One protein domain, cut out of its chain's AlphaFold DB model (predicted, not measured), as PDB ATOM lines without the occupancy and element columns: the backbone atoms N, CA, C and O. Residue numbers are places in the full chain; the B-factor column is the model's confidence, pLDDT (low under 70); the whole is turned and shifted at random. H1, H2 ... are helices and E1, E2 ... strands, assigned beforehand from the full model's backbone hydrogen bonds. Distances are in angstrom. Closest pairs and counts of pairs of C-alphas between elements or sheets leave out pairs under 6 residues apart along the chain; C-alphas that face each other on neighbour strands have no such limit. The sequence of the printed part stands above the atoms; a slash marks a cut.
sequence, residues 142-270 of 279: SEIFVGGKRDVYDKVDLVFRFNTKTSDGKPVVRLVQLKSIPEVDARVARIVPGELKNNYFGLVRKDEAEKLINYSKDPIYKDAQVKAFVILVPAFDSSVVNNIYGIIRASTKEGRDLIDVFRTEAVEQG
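AT A GLANCE: This is residues 142 to 270 of the 279 residues of an uncharacterized protein of Candidatus Woesebacteria bacterium RIFCSPLOWO2_01_FULL_37_19 (UniProt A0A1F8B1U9). A strongly twisted sheet of four strands, built round the long inner strands E2 and E4, has H2 packed on one face and the long helix H3 on the opposite face, over the edge strand E3. H1 packs on H2 and only grazes the sheet, and a long stretch with no named element, residues 235 to 252, leads from the end of E4 to H3. The printed part has 129 residues, with three named helices and four named strands in the order H1 E1 E2 E3 H2 E4 H3; the sheet is mixed, in the order E1 E2 E4 E3. The class is mixed, helices and strands, with under half of the residues, 61, in named elements. The whole is compact, with a radius of gyration of the C-alphas of 15.4 A and spans of 44 by 34 by 29 A.

IN THESE COORDINATES: H1, residues 148 to 154, begins at C-alpha 148 (293.672, 234.062, 281.787). After a tight link comes E1, residues 158 to 160. E2, residues 172 to 181, is 27.4 A long and begins at C-alpha 172 (306.454, 244.299, 297.666). E3 is residues 187 to 191, and H2, residues 206 to 215, is 14.3 A long. E4, residues 225 to 234, is 28.4 A long. H3, residues 253 to 268, is 22.6 A long and ends at C-alpha 268 (295.458, 248.144, 308.011).

HOW THE PARTS SIT: E2 and E4 are parallel neighbours at 20 degrees, with N 175 and O 227 2.9 A apart, within hydrogen-bond range. E1 and E2 are an antiparallel hairpin, with N 160 and O 174 at 2.9 A. E4 and E3 are antiparallel, with N 189 and O 230 at 2.9 A. The sheet is only just strongly twisted, its C-alphas lying up to 4.3 A off the best plane. H2 and H3, on opposite faces, make three layers with the sheet between them. H2 is over E4 at a height over the sheet of 9.1 A, slantwise to the strands at 35 degrees on the local plane; its closest C-alphas to E4 are those of Ile 213 and Ala 228, 6.4 A apart. H3 is over E3 at a height of 7.7 A, along the strands at 13 degrees on the local plane; the closest C-alphas, of Val 188 and Ala 266, are 5.6 A apart. H1 and H2 touch about perpendicular, at 74 degrees, the closest C-alphas being those of Asp 154 and Lys 211, 5.1 A apart. H2 and H3 are apart. In H1, H2 and H3 every O i to N i+4 pair is within hydrogen-bond range.

THE WHOLE: The two C-alphas farthest apart, of Pro 219 and Thr 252, are 44.4 A from each other. The printed part has no cut. The links E1 to E2, E3 to H2 and E4 to H3 are long. The mean pLDDT of the printed part is 90.7, and residues 197 to 201 are under 70.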
ATOM      1  N   SER A 142     298.891 246.865 281.692       80.69
ATOM      2  CA  SER A 142     299.622 245.668 281.243       80.69
ATOM      3  C   SER A 142     300.293 244.905 282.389       80.69
ATOM      4  O   SER A 142     300.406 243.677 282.337       80.69
ATOM      5  N   GLU A 143     300.698 245.618 283.441       84.31
ATOM      6  CA  GLU A 143     301.340 245.059 284.630       84.31
ATOM      7  C   GLU A 143     300.325 244.608 285.692       84.31
ATOM      8  O   GLU A 143     300.650 243.735 286.504       84.31
ATOM      9  N   ILE A 144     299.120 245.193 285.684       91.25
ATOM     10  CA  ILE A 144     298.058 244.943 286.665       91.25
ATOM     11  C   ILE A 144     297.194 243.748 286.275       91.25
ATOM     12  O   ILE A 144     297.030 242.834 287.081       91.25
ATOM     13  N   PHE A 145     296.636 243.741 285.063       91.38
ATOM     14  CA  PHE A 145     295.712 242.695 284.624       91.38
ATOM     15  C   PHE A 145     296.478 241.431 284.234       91.38
ATOM     16  O   PHE A 145     297.299 241.447 283.304       91.38
ATOM     17  N   VAL A 146     296.207 240.303 284.891       90.06
ATOM     18  CA  VAL A 146     296.920 239.056 284.582       90.06
ATOM     19  C   VAL A 146     296.290 238.286 283.425       90.06
ATOM     20  O   VAL A 146     295.126 238.455 283.092       90.06
ATOM     21  N   GLY A 147     297.085 237.438 282.768       88.38
ATOM     22  CA  GLY A 147     296.576 236.562 281.710       88.38
ATOM     23  C   GLY A 147     295.658 235.464 282.255       88.38
ATOM     24  O   GLY A 147     295.838 234.999 283.381       88.38
ATOM     25  N   GLY A 148     294.749 234.981 281.410       90.69
ATOM     26  CA  GLY A 148     293.672 234.062 281.787       90.69
ATOM     27  C   GLY A 148     294.132 232.743 282.407       90.69
ATOM     28  O   GLY A 148     293.414 232.160 283.207       90.69
ATOM     29  N   LYS A 149     295.360 232.291 282.121       92.75
ATOM     30  CA  LYS A 149     295.934 231.117 282.795       92.75
ATOM     31  C   LYS A 149     296.067 231.348 284.309       92.75
ATOM     32  O   LYS A 149     295.670 230.496 285.094       92.75
ATOM     33  N   ARG A 150     296.596 232.505 284.715       92.81
ATOM     34  CA  ARG A 150     296.806 232.835 286.136       92.81
ATOM     35  C   ARG A 150     295.488 233.089 286.862       92.81
ATOM     36  O   ARG A 150     295.328 232.675 288.000       92.81
ATOM     37  N   ASP A 151     294.526 233.698 286.185       91.81
ATOM     38  CA  ASP A 151     293.163 233.852 286.704       91.81
ATOM     39  C   ASP A 151     292.509 232.480 286.963       91.81
ATOM     40  O   ASP A 151     292.129 232.132 288.086       91.81
ATOM     41  N   VAL A 152     292.475 231.620 285.944       92.06
ATOM     42  CA  VAL A 152     291.755 230.345 286.032       92.06
ATOM     43  C   VAL A 152     292.411 229.376 287.023       92.06
ATOM     44  O   VAL A 152     291.699 228.814 287.865       92.06
ATOM     45  N   TYR A 153     293.736 229.189 286.971       93.06
ATOM     46  CA  TYR A 153     294.427 228.212 287.824       93.06
ATOM     47  C   TYR A 153     294.902 228.784 289.150       93.06
ATOM     48  O   TYR A 153     294.673 228.161 290.186       93.06
ATOM     49  N   ASP A 154     295.559 229.940 289.112       93.25
ATOM     50  CA  ASP A 154     296.239 230.517 290.273       93.25
ATOM     51  C   ASP A 154     295.316 231.445 291.077       93.25
ATOM     52  O   ASP A 154     295.668 231.849 292.186       93.25
ATOM     53  N   LYS A 155     294.124 231.754 290.540       94.56
ATOM     54  CA  LYS A 155     293.113 232.636 291.144       94.56
ATOM     55  C   LYS A 155     293.640 234.034 291.439       94.56
ATOM     56  O   LYS A 155     293.242 234.675 292.406       94.56
ATOM     57  N   VAL A 156     294.536 234.505 290.577       95.56
ATOM     58  CA  VAL A 156     295.015 235.885 290.574       95.56
ATOM     59  C   VAL A 156     294.215 236.645 289.529       95.56
ATOM     60  O   VAL A 156     294.308 236.311 288.359       95.56
ATOM     61  N   ASP A 157     293.489 237.685 289.915       95.12
ATOM     62  CA  ASP A 157     292.841 238.598 288.967       95.12
ATOM     63  C   ASP A 157     293.776 239.770 288.628       95.12
ATOM     64  O   ASP A 157     293.924 240.173 287.471       95.12
ATOM     65  N   LEU A 158     294.447 240.320 289.651       96.69
ATOM     66  CA  LEU A 158     295.241 241.547 289.537       96.69
ATOM     67  C   LEU A 158     296.560 241.467 290.315       96.69
ATOM     68  O   LEU A 158     296.656 240.827 291.368       96.69
ATOM     69  N   VAL A 159     297.576 242.178 289.823       95.62
ATOM     70  CA  VAL A 159     298.892 242.313 290.462       95.62
ATOM     71  C   VAL A 159     299.230 243.783 290.672       95.62
ATOM     72  O   VAL A 159     299.379 244.542 289.724       95.62
ATOM     73  N   PHE A 160     299.443 244.192 291.920       94.81
ATOM     74  CA  PHE A 160     299.822 245.570 292.239       94.81
ATOM     75  C   PHE A 160     301.253 245.669 292.762       94.81
ATOM     76  O   PHE A 160     301.649 245.003 293.728       94.81
ATOM     77  N   ARG A 161     302.022 246.573 292.149       89.88
ATOM     78  CA  ARG A 161     303.371 246.967 292.564       89.88
ATOM     79  C   ARG A 161     303.383 248.471 292.825       89.88
ATOM     80  O   ARG A 161     303.696 249.261 291.951       89.88
ATOM     81  N   PHE A 162     303.057 248.886 294.048       89.62
ATOM     82  CA  PHE A 162     303.047 250.308 294.439       89.62
ATOM     83  C   PHE A 162     304.455 250.915 294.613       89.62
ATOM     84  O   PHE A 162     304.638 251.827 295.411       89.62
ATOM     85  N   ASN A 163     305.483 250.358 293.957       85.75
ATOM     86  CA  ASN A 163     306.901 250.722 294.124       85.75
ATOM     87  C   ASN A 163     307.394 250.751 295.587       85.75
ATOM     88  O   ASN A 163     308.416 251.351 295.915       85.75
ATOM     89  N   THR A 164     306.680 250.069 296.483       88.12
ATOM     90  CA  THR A 164     307.015 249.956 297.903       88.12
ATOM     91  C   THR A 164     308.060 248.874 298.122       88.12
ATOM     92  O   THR A 164     307.961 247.799 297.523       88.12
ATOM     93  N   LYS A 165     308.988 249.119 299.049       91.19
ATOM     94  CA  LYS A 165     309.978 248.140 299.504       91.19
ATOM     95  C   LYS A 165     309.783 247.813 300.984       91.19
ATOM     96  O   LYS A 165     309.296 248.648 301.746       91.19
ATOM     97  N   THR A 166     310.143 246.600 301.375       89.69
ATOM     98  CA  THR A 166     310.288 246.184 302.773       89.69
ATOM     99  C   THR A 166     311.492 246.866 303.430       89.69
ATOM    100  O   THR A 166     312.293 247.522 302.762       89.69
ATOM    101  N   SER A 167     311.642 246.707 304.748       88.50
ATOM    102  CA  SER A 167     312.781 247.248 305.503       88.50
ATOM    103  C   SER A 167     314.135 246.689 305.048       88.50
ATOM    104  O   SER A 167     315.131 247.399 305.123       88.50
ATOM    105  N   ASP A 168     314.172 245.458 304.535       89.75
ATOM    106  CA  ASP A 168     315.347 244.818 303.922       89.75
ATOM    107  C   ASP A 168     315.509 245.150 302.423       89.75
ATOM    108  O   ASP A 168     316.343 244.566 301.737       89.75
ATOM    109  N   GLY A 169     314.727 246.097 301.891       92.00
ATOM    110  CA  GLY A 169     314.880 246.618 300.532       92.00
ATOM    111  C   GLY A 169     314.220 245.790 299.423       92.00
ATOM    112  O   GLY A 169     314.307 246.186 298.256       92.00
ATOM    113  N   LYS A 170     313.522 244.694 299.748       94.62
ATOM    114  CA  LYS A 170     312.825 243.863 298.755       94.62
ATOM    115  C   LYS A 170     311.557 244.551 298.242       94.62
ATOM    116  O   LYS A 170     310.797 245.101 299.041       94.62
ATOM    117  N   PRO A 171     311.275 244.528 296.928       94.19
ATOM    118  CA  PRO A 171     310.008 245.010 296.388       94.19
ATOM    119  C   PRO A 171     308.821 244.233 296.970       94.19
ATOM    120  O   PRO A 171     308.897 243.024 297.171       94.19
ATOM    121  N   VAL A 172     307.706 244.923 297.210       93.81
ATOM    122  CA  VAL A 172     306.454 244.299 297.666       93.81
ATOM    123  C   VAL A 172     305.494 244.139 296.490       93.81
ATOM    124  O   VAL A 172     305.091 245.130 295.876       93.81
ATOM    125  N   VAL A 173     305.083 242.900 296.226       95.25
ATOM    126  CA  VAL A 173     304.092 242.526 295.207       95.25
ATOM    127  C   VAL A 173     302.801 242.105 295.896       95.25
ATOM    128  O   VAL A 173     302.826 241.397 296.903       95.25
ATOM    129  N   ARG A 174     301.661 242.546 295.367       96.31
ATOM    130  CA  ARG A 174     300.340 242.238 295.923       96.31
ATOM    131  C   ARG A 174     299.530 241.499 294.880       96.31
ATOM    132  O   ARG A 174     299.288 242.049 293.812       96.31
ATOM    133  N   LEU A 175     299.162 240.266 295.191       96.94
ATOM    134  CA  LEU A 175     298.296 239.445 294.358       96.94
ATOM    135  C   LEU A 175     296.876 239.588 294.882       96.94
ATOM    136  O   LEU A 175     296.659 239.463 296.089       96.94
ATOM    137  N   VAL A 176     295.935 239.870 293.995       96.75
ATOM    138  CA  VAL A 176     294.540 240.106 294.352       96.75
ATOM    139  C   VAL A 176     293.678 239.082 293.644       96.75
ATOM    140  O   VAL A 176     293.738 238.978 292.420       96.75
ATOM    141  N   GLN A 177     292.857 238.384 294.423       95.19
ATOM    142  CA  GLN A 177     291.640 237.770 293.926       95.19
ATOM    143  C   GLN A 177     290.483 238.745 294.164       95.19
ATOM    144  O   GLN A 177     290.209 239.133 295.305       95.19
ATOM    145  N   LEU A 178     289.832 239.180 293.093       95.12
ATOM    146  CA  LEU A 178     288.781 240.187 293.115       95.12
ATOM    147  C   LEU A 178     287.409 239.519 293.054       95.12
ATOM    148  O   LEU A 178     287.172 238.598 292.274       95.12
ATOM    149  N   LYS A 179     286.468 240.016 293.851       93.00
ATOM    150  CA  LYS A 179     285.049 239.678 293.725       93.00
ATOM    151  C   LYS A 179     284.221 240.955 293.714       93.00
ATOM    152  O   LYS A 179     284.596 241.967 294.301       93.00
ATOM    153  N   SER A 180     283.090 240.875 293.029       91.12
ATOM    154  CA  SER A 180     282.125 241.971 292.922       91.12
ATOM    155  C   SER A 180     280.911 241.632 293.766       91.12
ATOM    156  O   SER A 180     280.499 240.469 293.777       91.12
ATOM    157  N   ILE A 181     280.354 242.622 294.449       90.88
ATOM    158  CA  ILE A 181     279.169 242.463 295.291       90.88
ATOM    159  C   ILE A 181     278.150 243.567 294.969       90.88
ATOM    160  O   ILE A 181     278.563 244.665 294.599       90.88
ATOM    161  N   PRO A 182     276.835 243.308 295.039       84.88
ATOM    162  CA  PRO A 182     275.823 244.322 294.729       84.88
ATOM    163  C   PRO A 182     275.777 245.460 295.766       84.88
ATOM    164  O   PRO A 182     275.280 246.550 295.480       84.88
ATOM    165  N   GLU A 183     276.283 245.227 296.976       87.94
ATOM    166  CA  GLU A 183     276.273 246.196 298.063       87.94
ATOM    167  C   GLU A 183     277.229 247.378 297.828       87.94
ATOM    168  O   GLU A 183     278.243 247.292 297.136       87.94
ATOM    169  N   VAL A 184     276.915 248.501 298.478       88.94
ATOM    170  CA  VAL A 184     277.794 249.673 298.591       88.94
ATOM    171  C   VAL A 184     278.839 249.400 299.675       88.94
ATOM    172  O   VAL A 184     278.786 249.949 300.772       88.94
ATOM    173  N   ASP A 185     279.749 248.473 299.399       88.62
ATOM    174  CA  ASP A 185     280.768 248.045 300.356       88.62
ATOM    175  C   ASP A 185     282.062 247.645 299.633       88.62
ATOM    176  O   ASP A 185     282.042 247.137 298.510       88.62
ATOM    177  N   ALA A 186     283.201 247.892 300.275       92.06
ATOM    178  CA  ALA A 186     284.513 247.491 299.795       92.06
ATOM    179  C   ALA A 186     285.300 246.896 300.955       92.06
ATOM    180  O   ALA A 186     285.599 247.586 301.927       92.06
ATOM    181  N   ARG A 187     285.668 245.621 300.821       93.44
ATOM    182  CA  ARG A 187     286.360 244.874 301.875       93.44
ATOM    183  C   ARG A 187     287.714 244.417 301.406       93.44
ATOM    184  O   ARG A 187     287.833 243.845 300.319       93.44
ATOM    185  N   VAL A 188     288.721 244.596 302.247       94.62
ATOM    186  CA  VAL A 188     290.071 244.094 301.985       94.62
ATOM    187  C   VAL A 188     290.425 243.058 303.030       94.62
ATOM    188  O   VAL A 188     290.337 243.307 304.226       94.62
ATOM    189  N   ALA A 189     290.867 241.888 302.584       92.75
ATOM    190  CA  ALA A 189     291.252 240.821 303.487       92.75
ATOM    191  C   ALA A 189     292.575 240.206 303.033       92.75
ATOM    192  O   ALA A 189     292.689 239.665 301.929       92.75
ATOM    193  N   ARG A 190     293.605 240.304 303.879       92.88
ATOM    194  CA  ARG A 190     294.897 239.672 303.603       92.88
ATOM    195  C   ARG A 190     294.801 238.174 303.855       92.88
ATOM    196  O   ARG A 190     294.401 237.747 304.933       92.88
ATOM    197  N   ILE A 191     295.244 237.380 302.888       90.38
ATOM    198  CA  ILE A 191     295.339 235.933 303.055       90.38
ATOM    199  C   ILE A 191     296.705 235.589 303.652       90.38
ATOM    200  O   ILE A 191     297.748 235.881 303.056       90.38
ATOM    201  N   VAL A 192     296.700 234.964 304.830       85.38
ATOM    202  CA  VAL A 192     297.912 234.524 305.532       85.38
ATOM    203  C   VAL A 192     297.997 232.992 305.515       85.38
ATOM    204  O   VAL A 192     297.042 232.316 305.913       85.38
ATOM    205  N   PRO A 193     299.126 232.410 305.063       78.62
ATOM    206  CA  PRO A 193     299.336 230.968 305.129       78.62
ATOM    207  C   PRO A 193     299.188 230.440 306.560       78.62
ATOM    208  O   PRO A 193     299.799 230.973 307.480       78.62
ATOM    209  N   GLY A 194     298.403 229.375 306.741       75.38
ATOM    210  CA  GLY A 194     298.181 228.745 308.050       75.38
ATOM    211  C   GLY A 194     297.036 229.340 308.880       75.38
ATOM    212  O   GLY A 194     296.655 228.739 309.879       75.38
ATOM    213  N   GLU A 195     296.431 230.453 308.453       80.25
ATOM    214  CA  GLU A 195     295.309 231.097 309.164       80.25
ATOM    215  C   GLU A 195     293.933 230.832 308.520       80.25
ATOM    216  O   GLU A 195     292.912 231.356 308.965       80.25
ATOM    217  N   LEU A 196     293.873 229.969 307.500       75.56
ATOM    218  CA  LEU A 196     292.636 229.567 306.821       75.56
ATOM    219  C   LEU A 196     291.815 228.596 307.693       75.56
ATOM    220  O   LEU A 196     291.876 227.377 307.524       75.56
ATOM    221  N   LYS A 197     291.067 229.144 308.657       63.72
ATOM    222  CA  LYS A 197     290.310 228.372 309.663       63.72
ATOM    223  C   LYS A 197     288.970 227.804 309.163       63.72
ATOM    224  O   LYS A 197     288.482 226.850 309.756       63.72
ATOM    225  N   ASN A 198     288.409 228.333 308.071       66.81
ATOM    226  CA  ASN A 198     287.087 227.964 307.542       66.81
ATOM    227  C   ASN A 198     287.163 227.433 306.094       66.81
ATOM    228  O   ASN A 198     288.139 227.675 305.387       66.81
ATOM    229  N   ASN A 199     286.102 226.758 305.624       69.12
ATOM    230  CA  ASN A 199     285.962 226.318 304.219       69.12
ATOM    231  C   ASN A 199     285.884 227.488 303.214       69.12
ATOM    232  O   ASN A 199     285.976 227.281 302.003       69.12
ATOM    233  N   TYR A 200     285.715 228.711 303.713       62.09
ATOM    234  CA  TYR A 200     285.653 229.947 302.949       62.09
ATOM    235  C   TYR A 200     286.409 231.058 303.689       62.09
ATOM    236  O   TYR A 200     286.476 231.070 304.920       62.09
ATOM    237  N   PHE A 201     286.962 232.003 302.935       64.44
ATOM    238  CA  PHE A 201     287.542 233.246 303.427       64.44
ATOM    239  C   PHE A 201     286.837 234.409 302.723       64.44
ATOM    240  O   PHE A 201     287.057 234.667 301.538       64.44
ATOM    241  N   GLY A 202     285.910 235.063 303.429       76.00
ATOM    242  CA  GLY A 202     284.961 235.983 302.796       76.00
ATOM    243  C   GLY A 202     284.113 235.255 301.743       76.00
ATOM    244  O   GLY A 202     283.444 234.278 302.070       76.00
ATOM    245  N   LEU A 203     284.174 235.713 300.486       78.88
ATOM    246  CA  LEU A 203     283.483 235.109 299.330       78.88
ATOM    247  C   LEU A 203     284.361 234.155 298.497       78.88
ATOM    248  O   LEU A 203     283.947 233.697 297.432       78.88
ATOM    249  N   VAL A 204     285.585 233.872 298.944       84.44
ATOM    250  CA  VAL A 204     286.533 233.001 298.239       84.44
ATOM    251  C   VAL A 204     286.591 231.648 298.933       84.44
ATOM    252  O   VAL A 204     286.683 231.564 300.160       84.44
ATOM    253  N   ARG A 205     286.532 230.566 298.153       88.00
ATOM    254  CA  ARG A 205     286.639 229.207 298.695       88.00
ATOM    255  C   ARG A 205     288.065 228.922 299.160       88.00
ATOM    256  O   ARG A 205     289.026 229.468 298.620       88.00
ATOM    257  N   LYS A 206     288.217 228.050 300.159       87.56
ATOM    258  CA  LYS A 206     289.534 227.709 300.718       87.56
ATOM    259  C   LYS A 206     290.525 227.213 299.656       87.56
ATOM    260  O   LYS A 206     291.674 227.636 299.677       87.56
ATOM    261  N   ASP A 207     290.087 226.378 298.717       89.50
ATOM    262  CA  ASP A 207     290.924 225.853 297.629       89.50
ATOM    263  C   ASP A 207     291.399 226.953 296.664       89.50
ATOM    264  O   ASP A 207     292.529 226.918 296.175       89.50
ATOM    265  N   GLU A 208     290.567 227.965 296.413       91.50
ATOM    266  CA  GLU A 208     290.939 229.146 295.627       91.50
ATOM    267  C   GLU A 208     291.975 230.006 296.363       91.50
ATOM    268  O   GLU A 208     292.988 230.390 295.779       91.50
ATOM    269  N   ALA A 209     291.776 230.234 297.664       90.12
ATOM    270  CA  ALA A 209     292.741 230.946 298.497       90.12
ATOM    271  C   ALA A 209     294.089 230.204 298.577       90.12
ATOM    272  O   ALA A 209     295.149 230.828 298.530       90.12
ATOM    273  N   GLU A 210     294.071 228.872 298.663       90.75
ATOM    274  CA  GLU A 210     295.278 228.041 298.655       90.75
ATOM    275  C   GLU A 210     296.033 228.126 297.324       90.75
ATOM    276  O   GLU A 210     297.261 228.233 297.336       90.75
ATOM    277  N   LYS A 211     295.330 228.152 296.184       93.88
ATOM    278  CA  LYS A 211     295.939 228.389 294.862       93.88
ATOM    279  C   LYS A 211     296.658 229.736 294.807       93.88
ATOM    280  O   LYS A 211     297.836 229.774 294.449       93.88
ATOM    281  N   LEU A 212     296.012 230.800 295.288       93.56
ATOM    282  CA  LEU A 212     296.612 232.134 295.360       93.56
ATOM    283  C   LEU A 212     297.860 232.164 296.263       93.56
ATOM    284  O   LEU A 212     298.889 232.745 295.905       93.56
ATOM    285  N   ILE A 213     297.805 231.509 297.430       91.44
ATOM    286  CA  ILE A 213     298.954 231.378 298.340       91.44
ATOM    287  C   ILE A 213     300.089 230.595 297.675       91.44
ATOM    288  O   ILE A 213     301.250 230.981 297.805       91.44
ATOM    289  N   ASN A 214     299.793 229.495 296.989       92.50
ATOM    290  CA  ASN A 214     300.819 228.686 296.334       92.50
ATOM    291  C   ASN A 214     301.507 229.481 295.227       92.50
ATOM    292  O   ASN A 214     302.736 229.505 295.175       92.50
ATOM    293  N   TYR A 215     300.738 230.228 294.435       93.31
ATOM    294  CA  TYR A 215     301.289 231.116 293.418       93.31
ATOM    295  C   TYR A 215     302.129 232.263 294.002       93.31
ATOM    296  O   TYR A 215     303.118 232.682 293.406       93.31
ATOM    297  N   SER A 216     301.827 232.731 295.218       91.81
ATOM    298  CA  SER A 216     302.668 233.730 295.899       91.81
ATOM    299  C   SER A 216     304.101 233.255 296.189       91.81
ATOM    300  O   SER A 216     304.972 234.079 296.467       91.81
ATOM    301  N   LYS A 217     304.352 231.941 296.108       91.25
ATOM    302  CA  LYS A 217     305.669 231.308 296.279       91.25
ATOM    303  C   LYS A 217     306.350 230.979 294.946       91.25
ATOM    304  O   LYS A 217     307.404 230.345 294.957       91.25
ATOM    305  N   ASP A 218     305.753 231.360 293.817       93.62
ATOM    306  CA  ASP A 218     306.296 231.079 292.489       93.62
ATOM    307  C   ASP A 218     307.718 231.673 292.341       93.62
ATOM    308  O   ASP A 218     307.953 232.817 292.758       93.62
ATOM    309  N   PRO A 219     308.682 230.934 291.751       92.50
ATOM    310  CA  PRO A 219     310.050 231.406 291.536       92.50
ATOM    311  C   PRO A 219     310.179 232.767 290.837       92.50
ATOM    312  O   PRO A 219     311.187 233.450 291.049       92.50
ATOM    313  N   ILE A 220     309.187 233.206 290.053       91.31
ATOM    314  CA  ILE A 220     309.181 234.552 289.452       91.31
ATOM    315  C   ILE A 220     309.223 235.677 290.499       91.31
ATOM    316  O   ILE A 220     309.602 236.802 290.174       91.31
ATOM    317  N   TYR A 221     308.838 235.393 291.748       91.75
ATOM    318  CA  TYR A 221     308.811 236.349 292.854       91.75
ATOM    319  C   TYR A 221     309.915 236.131 293.894       91.75
ATOM    320  O   TYR A 221     309.853 236.728 294.967       91.75
ATOM    321  N   LYS A 222     310.944 235.328 293.596       91.50
ATOM    322  CA  LYS A 222     312.030 234.997 294.542       91.50
ATOM    323  C   LYS A 222     312.694 236.219 295.205       91.50
ATOM    324  O   LYS A 222     313.119 236.140 296.355       91.50
ATOM    325  N   ASP A 223     312.738 237.350 294.501       92.81
ATOM    326  CA  ASP A 223     313.381 238.589 294.950       92.81
ATOM    327  C   ASP A 223     312.385 239.604 295.544       92.81
ATOM    328  O   ASP A 223     312.746 240.750 295.802       92.81
ATOM    329  N   ALA A 224     311.127 239.214 295.768       94.81
ATOM    330  CA  ALA A 224     310.059 240.085 296.250       94.81
ATOM    331  C   ALA A 224     309.390 239.545 297.521       94.81
ATOM    332  O   ALA A 224     309.331 238.344 297.770       94.81
ATOM    333  N   GLN A 225     308.813 240.445 298.319       94.94
ATOM    334  CA  GLN A 225     307.814 240.065 299.313       94.94
ATOM    335  C   GLN A 225     306.440 240.036 298.642       94.94
ATOM    336  O   GLN A 225     305.896 241.085 298.293       94.94
ATOM    337  N   VAL A 226     305.855 238.848 298.511       95.75
ATOM    338  CA  VAL A 226     304.507 238.690 297.959       95.75
ATOM    339  C   VAL A 226     303.471 238.667 299.078       95.75
ATOM    340  O   VAL A 226     303.657 238.023 300.111       95.75
ATOM    341  N   LYS A 227     302.368 239.387 298.885       95.31
ATOM    342  CA  LYS A 227     301.209 239.399 299.783       95.31
ATOM    343  C   LYS A 227     299.949 239.086 298.978       95.31
ATOM    344  O   LYS A 227     299.707 239.734 297.965       95.31
ATOM    345  N   ALA A 228     299.170 238.109 299.425       95.31
ATOM    346  CA  ALA A 228     297.916 237.709 298.793       95.31
ATOM    347  C   ALA A 228     296.720 238.393 299.470       95.31
ATOM    348  O   ALA A 228     296.693 238.515 300.698       95.31
ATOM    349  N   PHE A 229     295.740 238.820 298.679       95.56
ATOM    350  CA  PHE A 229     294.538 239.505 299.147       95.56
ATOM    351  C   PHE A 229     293.297 238.984 298.435       95.56
ATOM    352  O   PHE A 229     293.328 238.736 297.231       95.56
ATOM    353  N   VAL A 230     292.196 238.904 299.177       94.62
ATOM    354  CA  VAL A 230     290.848 238.929 298.610       94.62
ATOM    355  C   VAL A 230     290.323 240.344 298.759       94.62
ATOM    356  O   VAL A 230     290.410 240.920 299.848       94.62
ATOM    357  N   ILE A 231     289.791 240.900 297.677       96.00
ATOM    358  CA  ILE A 231     289.158 242.217 297.704       96.00
ATOM    359  C   ILE A 231     287.739 242.094 297.164       96.00
ATOM    360  O   ILE A 231     287.519 241.501 296.108       96.00
ATOM    361  N   LEU A 232     286.786 242.643 297.913       94.88
ATOM    362  CA  LEU A 232     285.410 242.835 297.472       94.88
ATOM    363  C   LEU A 232     285.238 244.297 297.081       94.88
ATOM    364  O   LEU A 232     285.669 245.174 297.828       94.88
ATOM    365  N   VAL A 233     284.610 244.549 295.939       96.00
ATOM    366  CA  VAL A 233     284.222 245.896 295.504       96.00
ATOM    367  C   VAL A 233     282.770 245.903 295.031       96.00
ATOM    368  O   VAL A 233     282.275 244.849 294.613       96.00
ATOM    369  N   PRO A 234     282.096 247.065 295.039       94.69
ATOM    370  CA  PRO A 234     280.768 247.179 294.461       94.69
ATOM    371  C   PRO A 234     280.782 246.810 292.975       94.69
ATOM    372  O   PRO A 234     281.720 247.149 292.247       94.69
ATOM    373  N   ALA A 235     279.738 246.124 292.525       90.62
ATOM    374  CA  ALA A 235     279.477 245.887 291.113       90.62
ATOM    375  C   ALA A 235     279.124 247.200 290.388       90.62
ATOM    376  O   ALA A 235     278.764 248.202 291.012       90.62
ATOM    377  N   PHE A 236     279.243 247.213 289.057       86.94
ATOM    378  CA  PHE A 236     279.089 248.440 288.263       86.94
ATOM    379  C   PHE A 236     277.676 249.037 288.288       86.94
ATOM    380  O   PHE A 236     277.503 250.217 287.996       86.94
ATOM    381  N   ASP A 237     276.680 248.221 288.620       85.25
ATOM    382  CA  ASP A 237     275.271 248.580 288.763       85.25
ATOM    383  C   ASP A 237     274.922 249.095 290.172       85.25
ATOM    384  O   ASP A 237     273.788 249.505 290.428       85.25
ATOM    385  N   SER A 238     275.895 249.134 291.086       90.75
ATOM    386  CA  SER A 238     275.742 249.737 292.408       90.75
ATOM    387  C   SER A 238     275.553 251.258 292.326       90.75
ATOM    388  O   SER A 238     276.151 251.939 291.494       90.75
ATOM    389  N   SER A 239     274.781 251.836 293.254       91.12
ATOM    390  CA  SER A 239     274.445 253.274 293.270       91.12
ATOM    391  C   SER A 239     275.657 254.208 293.375       91.12
ATOM    392  O   SER A 239     275.561 255.385 293.006       91.12
ATOM    393  N   VAL A 240     276.786 253.704 293.880       92.38
ATOM    394  CA  VAL A 240     278.043 254.444 294.066       92.38
ATOM    395  C   VAL A 240     278.985 254.377 292.873       92.38
ATOM    396  O   VAL A 240     279.877 255.222 292.783       92.38
ATOM    397  N   VAL A 241     278.781 253.438 291.948       91.81
ATOM    398  CA  VAL A 241     279.509 253.375 290.677       91.81
ATOM    399  C   VAL A 241     278.691 254.148 289.643       91.81
ATOM    400  O   VAL A 241     277.474 254.011 289.553       91.81
ATOM    401  N   ASN A 242     279.308 255.085 288.923       83.62
ATOM    402  CA  ASN A 242     278.561 255.959 288.008       83.62
ATOM    403  C   ASN A 242     278.567 255.533 286.547       83.62
ATOM    404  O   ASN A 242     277.769 256.106 285.809       83.62
ATOM    405  N   ASN A 243     279.437 254.614 286.132       90.56
ATOM    406  CA  ASN A 243     279.599 254.260 284.727       90.56
ATOM    407  C   ASN A 243     280.329 252.930 284.518       90.56
ATOM    408  O   ASN A 243     280.862 252.315 285.446       90.56
ATOM    409  N   ILE A 244     280.423 252.547 283.245       92.81
ATOM    410  CA  ILE A 244     281.113 251.350 282.750       92.81
ATOM    411  C   ILE A 244     282.641 251.381 282.936       92.81
ATOM    412  O   ILE A 244     283.306 250.374 282.705       92.81
ATOM    413  N   TYR A 245     283.216 252.504 283.380       93.25
ATOM    414  CA  TYR A 245     284.634 252.608 283.745       93.25
ATOM    415  C   TYR A 245     284.889 252.321 285.229       93.25
ATOM    416  O   TYR A 245     286.024 252.457 285.680       93.25
ATOM    417  N   GLY A 246     283.857 251.977 286.007       93.31
ATOM    418  CA  GLY A 246     283.999 251.713 287.439       93.31
ATOM    419  C   GLY A 246     284.275 252.966 288.275       93.31
ATOM    420  O   GLY A 246     284.827 252.868 289.367       93.31
ATOM    421  N   ILE A 247     283.946 254.167 287.782       93.62
ATOM    422  CA  ILE A 247     284.264 255.402 288.507       93.62
ATOM    423  C   ILE A 247     283.324 255.566 289.715       93.62
ATOM    424  O   ILE A 247     282.098 255.569 289.604       93.62
ATOM    425  N   ILE A 248     283.911 255.779 290.891       94.62
ATOM    426  CA  ILE A 248     283.188 256.026 292.137       94.62
ATOM    427  C   ILE A 248     282.637 257.456 292.163       94.62
ATOM    428  O   ILE A 248     283.331 258.442 291.874       94.62
ATOM    429  N   ARG A 249     281.382 257.596 292.602       92.69
ATOM    430  CA  ARG A 249     280.677 258.868 292.840       92.69
ATOM    431  C   ARG A 249     281.180 259.588 294.090       92.69
ATOM    432  O   ARG A 249     280.419 259.832 295.025       92.69
ATOM    433  N   ALA A 250     282.439 260.013 294.095       91.50
ATOM    434  CA  ALA A 250     283.057 260.710 295.233       91.50
ATOM    435  C   ALA A 250     282.386 262.055 295.612       91.50
ATOM    436  O   ALA A 250     282.657 262.624 296.668       91.50
ATOM    437  N   SER A 251     281.504 262.597 294.765       92.81
ATOM    438  CA  SER A 251     280.677 263.764 295.097       92.81
ATOM    439  C   SER A 251     279.535 263.438 296.069       92.81
ATOM    440  O   SER A 251     279.058 264.331 296.771       92.81
ATOM    441  N   THR A 252     279.123 262.175 296.164       95.19
ATOM    442  CA  THR A 252     278.080 261.708 297.091       95.19
ATOM    443  C   THR A 252     278.670 261.353 298.454       95.19
ATOM    444  O   THR A 252     279.872 261.113 298.568       95.19
ATOM    445  N   LYS A 253     277.836 261.334 299.502       95.25
ATOM    446  CA  LYS A 253     278.266 260.885 300.834       95.25
ATOM    447  C   LYS A 253     278.696 259.415 300.798       95.25
ATOM    448  O   LYS A 253     279.823 259.123 301.160       95.25
ATOM    449  N   GLU A 254     277.846 258.543 300.263       94.81
ATOM    450  CA  GLU A 254     278.097 257.098 300.151       94.81
ATOM    451  C   GLU A 254     279.410 256.787 299.422       94.81
ATOM    452  O   GLU A 254     280.208 255.981 299.888       94.81
ATOM    453  N   GLY A 255     279.685 257.481 298.310       95.75
ATOM    454  CA  GLY A 255     280.934 257.302 297.575       95.75
ATOM    455  C   GLY A 255     282.175 257.745 298.357       95.75
ATOM    456  O   GLY A 255     283.220 257.119 298.215       95.75
ATOM    457  N   ARG A 256     282.089 258.798 299.183       95.88
ATOM    458  CA  ARG A 256     283.201 259.201 300.067       95.88
ATOM    459  C   ARG A 256     283.409 258.204 301.195       95.88
ATOM    460  O   ARG A 256     284.538 257.778 301.401       95.88
ATOM    461  N   ASP A 257     282.323 257.800 301.847       95.94
ATOM    462  CA  ASP A 257     282.355 256.834 302.943       95.94
ATOM    463  C   ASP A 257     282.992 255.511 302.466       95.94
ATOM    464  O   ASP A 257     283.886 254.984 303.125       95.94
ATOM    465  N   LEU A 258     282.637 255.033 301.264       96.56
ATOM    466  CA  LEU A 258     283.254 253.860 300.630       96.56
ATOM    467  C   LEU A 258     284.774 254.012 300.442       96.56
ATOM    468  O   LEU A 258     285.531 253.092 300.750       96.56
ATOM    469  N   ILE A 259     285.231 255.161 299.928       96.38
ATOM    470  CA  ILE A 259     286.662 255.432 299.695       96.38
ATOM    471  C   ILE A 259     287.433 255.446 301.021       96.38
ATOM    472  O   ILE A 259     288.547 254.918 301.083       96.38
ATOM    473  N   ASP A 260     286.858 256.044 302.064       95.06
ATOM    474  CA  ASP A 260     287.482 256.170 303.383       95.06
ATOM    475  C   ASP A 260     287.557 254.822 304.114       95.06
ATOM    476  O   ASP A 260     288.609 254.481 304.670       95.06
ATOM    477  N   VAL A 261     286.486 254.022 304.057       95.12
ATOM    478  CA  VAL A 261     286.456 252.649 304.591       95.12
ATOM    479  C   VAL A 261     287.480 251.784 303.867       95.12
ATOM    480  O   VAL A 261     288.379 251.240 304.513       95.12
ATOM    481  N   PHE A 262     287.431 251.748 302.529       97.06
ATOM    482  CA  PHE A 262     288.388 250.990 301.726       97.06
ATOM    483  C   PHE A 262     289.826 251.391 302.053       97.06
ATOM    484  O   PHE A 262     290.675 250.528 302.265       97.06
ATOM    485  N   ARG A 263     290.119 252.694 302.132       95.88
ATOM    486  CA  ARG A 263     291.462 253.184 302.461       95.88
ATOM    487  C   ARG A 263     291.925 252.682 303.823       95.88
ATOM    488  O   ARG A 263     293.066 252.234 303.942       95.88
ATOM    489  N   THR A 264     291.075 252.806 304.834       95.44
ATOM    490  CA  THR A 264     291.398 252.431 306.214       95.44
ATOM    491  C   THR A 264     291.715 250.944 306.294       95.44
ATOM    492  O   THR A 264     292.824 250.581 306.696       95.44
ATOM    493  N   GLU A 265     290.814 250.094 305.795       95.75
ATOM    494  CA  GLU A 265     291.014 248.645 305.770       95.75
ATOM    495  C   GLU A 265     292.228 248.252 304.926       95.75
ATOM    496  O   GLU A 265     293.076 247.470 305.354       95.75
ATOM    497  N   ALA A 266     292.369 248.822 303.730       96.38
ATOM    498  CA  ALA A 266     293.466 248.495 302.834       96.38
ATOM    499  C   ALA A 266     294.835 248.822 303.440       96.38
ATOM    500  O   ALA A 266     295.794 248.077 303.223       96.38
ATOM    501  N   VAL A 267     294.953 249.923 304.183       95.44
ATOM    502  CA  VAL A 267     296.187 250.287 304.893       95.44
ATOM    503  C   VAL A 267     296.424 249.364 306.087       95.44
ATOM    504  O   VAL A 267     297.558 248.923 306.292       95.44
ATOM    505  N   GLU A 268     295.383 249.049 306.858       94.94
ATOM    506  CA  GLU A 268     295.458 248.144 308.011       94.94
ATOM    507  C   GLU A 268     295.923 246.742 307.600       94.94
ATOM    508  O   GLU A 268     296.888 246.208 308.149       94.94
ATOM    509  N   GLN A 269     295.317 246.193 306.549       94.56
ATOM    510  CA  GLN A 269     295.654 244.886 305.979       94.56
ATOM    511  C   GLN A 269     296.993 244.898 305.220       94.56
ATOM    512  O   GLN A 269     297.539 243.851 304.860       94.56
ATOM    513  N   GLY A 270     297.562 246.083 304.972       93.81
ATOM    514  CA  GLY A 270     298.830 246.266 304.272       93.81
ATOM    515  C   GLY A 270     298.750 246.077 302.754       93.81
ATOM    516  O   GLY A 270     299.788 245.823 302.123       93.81
TER     517      GLY A 270